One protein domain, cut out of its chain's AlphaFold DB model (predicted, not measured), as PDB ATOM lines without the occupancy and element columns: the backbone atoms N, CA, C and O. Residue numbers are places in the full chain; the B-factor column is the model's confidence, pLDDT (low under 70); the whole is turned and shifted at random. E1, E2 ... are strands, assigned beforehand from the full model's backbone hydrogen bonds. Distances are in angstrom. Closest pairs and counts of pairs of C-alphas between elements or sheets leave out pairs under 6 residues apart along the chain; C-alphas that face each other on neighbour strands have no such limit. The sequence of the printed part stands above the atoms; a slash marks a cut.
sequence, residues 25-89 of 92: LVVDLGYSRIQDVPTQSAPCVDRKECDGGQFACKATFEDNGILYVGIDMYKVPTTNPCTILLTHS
ATOM      1  N   LEU A  25      -7.024 -21.681   4.491       67.38
ATOM      2  CA  LEU A  25      -6.978 -20.253   4.754       67.38
ATOM      3  C   LEU A  25      -5.513 -19.816   4.718       67.38
ATOM      4  O   LEU A  25      -4.676 -20.309   5.472       67.38
ATOM      5  N   VAL A  26      -5.179 -18.976   3.740       73.56
ATOM      6  CA  VAL A  26      -3.817 -18.474   3.547       73.56
ATOM      7  C   VAL A  26      -3.598 -17.312   4.508       73.56
ATOM      8  O   VAL A  26      -4.420 -16.400   4.562       73.56
ATOM      9  N   VAL A  27      -2.484 -17.347   5.239       82.12
ATOM     10  CA  VAL A  27      -2.066 -16.246   6.112       82.12
ATOM     11  C   VAL A  27      -1.699 -15.033   5.264       82.12
ATOM     12  O   VAL A  27      -0.820 -15.110   4.406       82.12
ATOM     13  N   ASP A  28      -2.375 -13.917   5.515       86.94
ATOM     14  CA  ASP A  28      -2.090 -12.606   4.940       86.94
ATOM     15  C   ASP A  28      -1.649 -11.634   6.048       86.94
ATOM     16  O   ASP A  28      -2.158 -11.662   7.169       86.94
ATOM     17  N   LEU A  29      -0.720 -10.731   5.727       89.69
ATOM     18  CA  LEU A  29      -0.346  -9.631   6.622       89.69
ATOM     19  C   LEU A  29      -1.486  -8.609   6.706       89.69
ATOM     20  O   LEU A  29      -2.012  -8.167   5.679       89.69
ATOM     21  N   GLY A  30      -1.852  -8.236   7.928       92.06
ATOM     22  CA  GLY A  30      -2.934  -7.323   8.253       92.06
ATOM     23  C   GLY A  30      -2.447  -5.938   8.637       92.06
ATOM     24  O   GLY A  30      -1.705  -5.743   9.599       92.06
ATOM     25  N   TYR A  31      -2.934  -4.957   7.884       94.00
ATOM     26  CA  TYR A  31      -2.522  -3.569   7.980       94.00
ATOM     27  C   TYR A  31      -3.656  -2.684   8.498       94.00
ATOM     28  O   TYR A  31      -4.810  -2.852   8.103       94.00
ATOM     29  N   SER A  32      -3.330  -1.686   9.318       93.94
ATOM     30  CA  SER A  32      -4.249  -0.604   9.689       93.94
ATOM     31  C   SER A  32      -4.190   0.545   8.688       93.94
ATOM     32  O   SER A  32      -3.128   0.860   8.138       93.94
ATOM     33  N   ARG A  33      -5.321   1.228   8.487       92.94
ATOM     34  CA  ARG A  33      -5.403   2.401   7.608       92.94
ATOM     35  C   ARG A  33      -5.241   3.689   8.386       92.94
ATOM     36  O   ARG A  33      -5.695   3.802   9.520       92.94
ATOM     37  N   ILE A  34      -4.694   4.700   7.721       91.88
ATOM     38  CA  ILE A  34      -4.519   6.032   8.307       91.88
ATOM     39  C   ILE A  34      -5.848   6.707   8.681       91.88
ATOM     40  O   ILE A  34      -5.871   7.531   9.587       91.88
ATOM     41  N   GLN A  35      -6.967   6.361   8.029       91.25
ATOM     42  CA  GLN A  35      -8.280   6.879   8.438       91.25
ATOM     43  C   GLN A  35      -8.734   6.315   9.790       91.25
ATOM     44  O   GLN A  35      -9.389   7.023  10.550       91.25
ATOM     45  N   ASP A  36      -8.377   5.063  10.081       90.88
ATOM     46  CA  ASP A  36      -8.765   4.367  11.311       90.88
ATOM     47  C   ASP A  36      -7.768   4.665  12.452       90.88
ATOM     48  O   ASP A  36      -8.129   4.661  13.628       90.88
ATOM     49  N   VAL A  37      -6.516   4.990  12.101       93.31
ATOM     50  CA  VAL A  37      -5.428   5.354  13.020       93.31
ATOM     51  C   VAL A  37      -4.732   6.625  12.511       93.31
ATOM     52  O   VAL A  37      -3.701   6.545  11.845       93.31
ATOM     53  N   PRO A  38      -5.255   7.826  12.810       91.25
ATOM     54  CA  PRO A  38      -4.722   9.074  12.249       91.25
ATOM     55  C   PRO A  38      -3.295   9.422  12.689       91.25
ATOM     56  O   PRO A  38      -2.651  10.271  12.080       91.25
ATOM     57  N   THR A  39      -2.807   8.798  13.761       90.94
ATOM     58  CA  THR A  39      -1.471   9.027  14.329       90.94
ATOM     59  C   THR A  39      -0.368   8.297  13.576       90.94
ATOM     60  O   THR A  39       0.806   8.629  13.740       90.94
ATOM     61  N   GLN A  40      -0.720   7.306  12.757       88.44
ATOM     62  CA  GLN A  40       0.270   6.475  12.094       88.44
ATOM     63  C   GLN A  40       0.943   7.233  10.933       88.44
ATOM     64  O   GLN A  40       0.321   8.030  10.232       88.44
ATOM     65  N   SER A  41       2.228   6.966  10.694       86.38
ATOM     66  CA  SER A  41       3.060   7.736   9.752       86.38
ATOM     67  C   SER A  41       2.846   7.403   8.270       86.38
ATOM     68  O   SER A  41       3.194   8.206   7.404       86.38
ATOM     69  N   ALA A  42       2.289   6.229   7.961       89.69
ATOM     70  CA  ALA A  42       2.074   5.743   6.601       89.69
ATOM     71  C   ALA A  42       0.591   5.425   6.345       89.69
ATOM     72  O   ALA A  42      -0.130   5.069   7.276       89.69
ATOM     73  N   PRO A  43       0.109   5.459   5.086       90.75
ATOM     74  CA  PRO A  43      -1.274   5.098   4.759       90.75
ATOM     75  C   PRO A  43      -1.693   3.711   5.266       90.75
ATOM     76  O   PRO A  43      -2.857   3.508   5.603       90.75
ATOM     77  N   CYS A  44      -0.728   2.793   5.326       92.94
ATOM     78  CA  CYS A  44      -0.864   1.394   5.695       92.94
ATOM     79  C   CYS A  44       0.288   0.999   6.613       92.94
ATOM     80  O   CYS A  44       1.445   1.171   6.227       92.94
ATOM     81  N   VAL A  45      -0.015   0.469   7.796       93.25
ATOM     82  CA  VAL A  45       0.994  -0.012   8.753       93.25
ATOM     83  C   VAL A  45       0.647  -1.431   9.156       93.25
ATOM     84  O   VAL A  45      -0.500  -1.691   9.501       93.25
ATOM     85  N   ASP A  46       1.622  -2.332   9.077       92.50
ATOM     86  CA  ASP A  46       1.466  -3.727   9.489       92.50
ATOM     87  C   ASP A  46       1.229  -3.802  11.001       92.50
ATOM     88  O   ASP A  46       1.892  -3.101  11.772       92.50
ATOM     89  N   ARG A  47       0.257  -4.610  11.422       92.81
ATOM     90  CA  ARG A  47      -0.131  -4.757  12.829       92.81
ATOM     91  C   ARG A  47      -0.137  -6.207  13.279       92.81
ATOM     92  O   ARG A  47       0.265  -6.466  14.412       92.81
ATOM     93  N   LYS A  48      -0.638  -7.126  12.448       90.62
ATOM     94  CA  LYS A  48      -0.715  -8.556  12.775       90.62
ATOM     95  C   LYS A  48      -0.954  -9.418  11.541       90.62
ATOM     96  O   LYS A  48      -1.431  -8.932  10.526       90.62
ATOM     97  N   GLU A  49      -0.731 -10.718  11.670       89.25
ATOM     98  CA  GLU A  49      -1.127 -11.709  10.669       89.25
ATOM     99  C   GLU A  49      -2.620 -12.075  10.796       89.25
ATOM    100  O   GLU A  49      -3.187 -12.108  11.891       89.25
ATOM    101  N   CYS A  50      -3.265 -12.304   9.652       89.56
ATOM    102  CA  CYS A  50      -4.675 -12.650   9.498       89.56
ATOM    103  C   CYS A  50      -4.783 -13.917   8.623       89.56
ATOM    104  O   CYS A  50      -4.486 -13.885   7.432       89.56
ATOM    105  N   ASP A  51      -5.202 -15.042   9.193       81.56
ATOM    106  CA  ASP A  51      -5.209 -16.393   8.599       81.56
ATOM    107  C   ASP A  51      -6.611 -16.846   8.133       81.56
ATOM    108  O   ASP A  51      -7.046 -17.970   8.350       81.56
ATOM    109  N   GLY A  52      -7.355 -15.916   7.540       71.25
ATOM    110  CA  GLY A  52      -8.781 -15.735   7.789       71.25
ATOM    111  C   GLY A  52      -9.853 -16.714   7.309       71.25
ATOM    112  O   GLY A  52      -9.694 -17.372   6.298       71.25
ATOM    113  N   GLY A  53     -11.009 -16.697   8.007       64.19
ATOM    114  CA  GLY A  53     -12.282 -17.399   7.729       64.19
ATOM    115  C   GLY A  53     -13.490 -16.464   7.454       64.19
ATOM    116  O   GLY A  53     -13.378 -15.553   6.638       64.19
ATOM    117  N   GLN A  54     -14.660 -16.679   8.093       58.34
ATOM    118  CA  GLN A  54     -15.925 -15.931   7.841       58.34
ATOM    119  C   GLN A  54     -16.070 -14.565   8.567       58.34
ATOM    120  O   GLN A  54     -17.094 -13.903   8.398       58.34
ATOM    121  N   PHE A  55     -15.080 -14.117   9.348       74.56
ATOM    122  CA  PHE A  55     -15.196 -12.971  10.277       74.56
ATOM    123  C   PHE A  55     -14.138 -11.894  10.057       74.56
ATOM    124  O   PHE A  55     -13.061 -12.211   9.587       74.56
ATOM    125  N   ALA A  56     -14.378 -10.639  10.453       83.38
ATOM    126  CA  ALA A  56     -13.402  -9.555  10.294       83.38
ATOM    127  C   ALA A  56     -12.177  -9.703  11.222       83.38
ATOM    128  O   ALA A  56     -12.302  -9.954  12.417       83.38
ATOM    129  N   CYS A  57     -10.980  -9.488  10.679       90.50
ATOM    130  CA  CYS A  57      -9.731  -9.507  11.428       90.50
ATOM    131  C   CYS A  57      -9.558  -8.182  12.178       90.50
ATOM    132  O   CYS A  57      -9.325  -7.150  11.551       90.50
ATOM    133  N   LYS A  58      -9.650  -8.200  13.513       91.19
ATOM    134  CA  LYS A  58      -9.454  -7.005  14.350       91.19
ATOM    135  C   LYS A  58      -8.154  -7.047  15.143       91.19
ATOM    136  O   LYS A  58      -7.734  -8.119  15.584       91.19
ATOM    137  N   ALA A  59      -7.528  -5.892  15.348       91.69
ATOM    138  CA  ALA A  59      -6.314  -5.758  16.150       91.69
ATOM    139  C   ALA A  59      -6.458  -4.699  17.245       91.69
ATOM    140  O   ALA A  59      -7.147  -3.689  17.080       91.69
ATOM    141  N   THR A  60      -5.759  -4.938  18.351       94.12
ATOM    142  CA  THR A  60      -5.569  -3.979  19.438       94.12
ATOM    143  C   THR A  60      -4.078  -3.709  19.558       94.12
ATOM    144  O   THR A  60      -3.300  -4.649  19.700       94.12
ATOM    145  N   PHE A  61      -3.673  -2.447  19.462       93.44
ATOM    146  CA  PHE A  61      -2.270  -2.036  19.488       93.44
ATOM    147  C   PHE A  61      -2.137  -0.603  19.996       93.44
ATOM    148  O   PHE A  61      -3.093   0.171  19.981       93.44
ATOM    149  N   GLU A  62      -0.935  -0.249  20.433       93.38
ATOM    150  CA  GLU A  62      -0.593   1.111  20.831       93.38
ATOM    151  C   GLU A  62       0.198   1.800  19.716       93.38
ATOM    152  O   GLU A  62       1.117   1.215  19.139       93.38
ATOM    153  N   ASP A  63      -0.163   3.042  19.402       90.88
ATOM    154  CA  ASP A  63       0.548   3.884  18.443       90.88
ATOM    155  C   ASP A  63       0.660   5.299  19.017       90.88
ATOM    156  O   ASP A  63      -0.342   5.905  19.391       90.88
ATOM    157  N   ASN A  64       1.887   5.817  19.134       90.06
ATOM    158  CA  ASN A  64       2.165   7.145  19.698       90.06
ATOM    159  C   ASN A  64       1.533   7.405  21.088       90.06
ATOM    160  O   ASN A  64       1.096   8.518  21.378       90.06
ATOM    161  N   GLY A  65       1.476   6.389  21.957       91.06
ATOM    162  CA  GLY A  65       0.891   6.513  23.299       91.06
ATOM    163  C   GLY A  65      -0.638   6.432  23.343       91.06
ATOM    164  O   GLY A  65      -1.227   6.659  24.399       91.06
ATOM    165  N   ILE A  66      -1.296   6.135  22.216       93.44
ATOM    166  CA  ILE A  66      -2.748   5.953  22.130       93.44
ATOM    167  C   ILE A  66      -3.049   4.473  21.898       93.44
ATOM    168  O   ILE A  66      -2.538   3.858  20.963       93.44
ATOM    169  N   LEU A  67      -3.905   3.908  22.753       94.94
ATOM    170  CA  LEU A  67      -4.390   2.540  22.618       94.94
ATOM    171  C   LEU A  67      -5.562   2.491  21.633       94.94
ATOM    172  O   LEU A  67      -6.639   3.026  21.897       94.94
ATOM    173  N   TYR A  68      -5.357   1.790  20.525       94.25
ATOM    174  CA  TYR A  68      -6.378   1.488  19.535       94.25
ATOM    175  C   TYR A  68      -6.922   0.087  19.783       94.25
ATOM    176  O   TYR A  68      -6.154  -0.865  19.897       94.25
ATOM    177  N   VAL A  69      -8.245  -0.043  19.874       94.31
ATOM    178  CA  VAL A  69      -8.920  -1.301  20.220       94.31
ATOM    179  C   VAL A  69      -9.877  -1.689  19.105       94.31
ATOM    180  O   VAL A  69     -10.731  -0.896  18.714       94.31
ATOM    181  N   GLY A  70      -9.767  -2.929  18.630       92.12
ATOM    182  CA  GLY A  70     -10.722  -3.490  17.677       92.12
ATOM    183  C   GLY A  70     -10.675  -2.852  16.287       92.12
ATOM    184  O   GLY A  70     -11.717  -2.755  15.640       92.12
ATOM    185  N   ILE A  71      -9.494  -2.414  15.845       94.25
ATOM    186  CA  ILE A  71      -9.294  -1.830  14.514       94.25
ATOM    187  C   ILE A  71      -9.387  -2.926  13.463       94.25
ATOM    188  O   ILE A  71      -8.735  -3.960  13.604       94.25
ATOM    189  N   ASP A  72     -10.166  -2.689  12.412       93.00
ATOM    190  CA  ASP A  72     -10.265  -3.598  11.275       93.00
ATOM    191  C   ASP A  72      -8.940  -3.645  10.503       93.00
ATOM    192  O   ASP A  72      -8.307  -2.618  10.252       93.00
ATOM    193  N   MET A  73      -8.510  -4.848  10.132       93.44
ATOM    194  CA  MET A  73      -7.278  -5.082   9.382       93.44
ATOM    195  C   MET A  73      -7.562  -5.241   7.894       93.44
ATOM    196  O   MET A  73      -8.593  -5.779   7.483       93.44
ATOM    197  N   TYR A  74      -6.606  -4.810   7.079       92.38
ATOM    198  CA  TYR A  74      -6.733  -4.767   5.631       92.38
ATOM    199  C   TYR A  74      -5.502  -5.345   4.941       92.38
ATOM    200  O   TYR A  74      -4.391  -5.234   5.448       92.38
ATOM    201  N   LYS A  75      -5.681  -5.888   3.739       89.31
ATOM    202  CA  LYS A  75      -4.592  -6.284   2.849       89.31
ATOM    203  C   LYS A  75      -4.056  -5.076   2.095       89.31
ATOM    204  O   LYS A  75      -4.835  -4.249   1.610       89.31
ATOM    205  N   VAL A  76      -2.740  -5.032   1.906       89.94
ATOM    206  CA  VAL A  76      -2.074  -4.086   1.004       89.94
ATOM    207  C   VAL A  76      -1.928  -4.720  -0.384       89.94
ATOM    208  O   VAL A  76      -1.106  -5.620  -0.559       89.94
ATOM    209  N   PRO A  77      -2.694  -4.287  -1.404       80.56
ATOM    210  CA  PRO A  77      -2.374  -4.631  -2.782       80.56
ATOM    211  C   PRO A  77      -1.129  -3.846  -3.216       80.56
ATOM    212  O   PRO A  77      -1.006  -2.682  -2.849       80.56
ATOM    213  N   THR A  78      -0.249  -4.501  -3.986       77.38
ATOM    214  CA  THR A  78       1.010  -4.094  -4.679       77.38
ATOM    215  C   THR A  78       1.446  -2.619  -4.720       77.38
ATOM    216  O   THR A  78       2.638  -2.339  -4.793       77.38
ATOM    217  N   THR A  79       0.518  -1.675  -4.691       69.75
ATOM    218  CA  THR A  79       0.716  -0.229  -4.610       69.75
ATOM    219  C   THR A  79      -0.410   0.349  -3.739       69.75
ATOM    220  O   THR A  79      -1.491   0.579  -4.274       69.75
ATOM    221  N   ASN A  80      -0.186   0.503  -2.419       71.94
ATOM    222  CA  ASN A  80      -1.107   1.061  -1.397       71.94
ATOM    223  C   ASN A  80      -2.310   1.838  -1.995       71.94
ATOM    224  O   ASN A  80      -2.093   2.870  -2.632       71.94
ATOM    225  N   PRO A  81      -3.563   1.395  -1.764       78.81
ATOM    226  CA  PRO A  81      -4.153   1.530  -0.435       78.81
ATOM    227  C   PRO A  81      -4.780   0.239   0.122       78.81
ATOM    228  O   PRO A  81      -5.420  -0.539  -0.587       78.81
ATOM    229  N   CYS A  82      -4.628   0.068   1.434       89.44
ATOM    230  CA  CYS A  82      -5.286  -0.916   2.290       89.44
ATOM    231  C   CYS A  82      -6.805  -0.900   2.089       89.44
ATOM    232  O   CYS A  82      -7.499  -0.034   2.620       89.44
ATOM    233  N   THR A  83      -7.326  -1.810   1.277       86.12
ATOM    234  CA  THR A  83      -8.715  -1.719   0.785       86.12
ATOM    235  C   THR A  83      -9.516  -2.981   1.017       86.12
ATOM    236  O   THR A  83     -10.734  -2.909   1.161       86.12
ATOM    237  N   ILE A  84      -8.853  -4.130   1.084       88.50
ATOM    238  CA  ILE A  84      -9.516  -5.417   1.255       88.50
ATOM    239  C   ILE A  84      -9.499  -5.745   2.740       88.50
ATOM    240  O   ILE A  84      -8.422  -5.956   3.285       88.50
ATOM    241  N   LEU A  85     -10.667  -5.769   3.383       89.38
ATOM    242  CA  LEU A  85     -10.804  -6.261   4.756       89.38
ATOM    243  C   LEU A  85     -10.301  -7.702   4.842       89.38
ATOM    244  O   LEU A  85     -10.671  -8.537   4.015       89.38
ATOM    245  N   LEU A  86      -9.471  -7.972   5.840       89.38
ATOM    246  CA  LEU A  86      -8.996  -9.315   6.138       89.38
ATOM    247  C   LEU A  86      -9.882  -9.990   7.170       89.38
ATOM    248  O   LEU A  86     -10.631  -9.343   7.904       89.38
ATOM    249  N   THR A  87      -9.752 -11.308   7.238       86.25
ATOM    250  CA  THR A  87     -10.463 -12.159   8.184       86.25
ATOM    251  C   THR A  87      -9.473 -12.904   9.087       86.25
ATOM    252  O   THR A  87      -8.300 -13.010   8.740       86.25
ATOM    253  N   HIS A  88      -9.879 -13.352  10.277       81.06
ATOM    254  CA  HIS A  88      -9.034 -14.159  11.185       81.06
ATOM    255  C   HIS A  88      -9.731 -15.489  11.472       81.06
ATOM    256  O   HIS A  88     -10.964 -15.530  11.477       81.06
ATOM    257  N   SER A  89      -8.971 -16.572  11.642       71.69
ATOM    258  CA  SER A  89      -9.533 -17.895  11.930       71.69
ATOM    259  C   SER A  89      -9.928 -18.053  13.404       71.69
ATOM    260  O   SER A  89     -10.889 -18.764  13.697       71.69
TER     261      SER A  89
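AT A GLANCE: This is residues 25 to 89 of the 92 residues of an uncharacterized protein of Chitinophaga niabensis (UniProt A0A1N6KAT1). Two hairpins of two strands each, E1 with E2 and E3 with E4, make a small flat body, one hairpin over the other, with loose contact between them. After E4 the stretch of residues 73 to 89 runs back past the first hairpin, loops out on the side away from E3 and E4, and returns to end near the first printed residue. The printed part has 65 residues and no named helix; its four strands follow as E1, E2, E3, E4 in two antiparallel sheets, E1 - E2 and E3 - E4. The class is all strand, though the strands hold 26 of the 65 residues. The whole is compact, with a radius of gyration of the C-alphas of 11.1 A and spans of 33 by 26 by 14 A.

IN THESE COORDINATES: E1, residues 28 to 33, begins at C-alpha 28 (-2.090, -12.606, 4.940) and is 15.6 A long. E2, residues 44 to 50, is 15.0 A long. E3, residues 58 to 63, is 15.3 A long. E4, residues 66 to 72, is 16.3 A long and ends at C-alpha 72 (-10.265, -3.598, 11.275).

HOW THE PARTS SIT: E1 and E2 form an antiparallel hairpin at 142 degrees; N 30 and O 48, 2.7 A apart, are within hydrogen-bond range. E3 and E4 form another at 158 degrees, with N 68 and O 61 at 2.8 A. The closest C-alphas of E2 and E3 are those of Arg 47 and Ala 59, 7.1 A apart. Those of E1 and E4 are Ser 32 and Asp 72, 6.9 A apart. E1 and E3 are near each other, with 5 pairs of C-alphas within 10 A; E2 and E4 are apart. Residues 74 to 75 pair with residues 84 to 85, antiparallel.

THE WHOLE: The C-alphas farthest apart, of Leu 25 and Gly 65, are 33.5 A apart. The printed part has no cut and no long link between strands; the link from E3 to E4 is tight. The mean pLDDT of the printed part is 87.1, and residues 25, 53 to 54 and 79 are under 70.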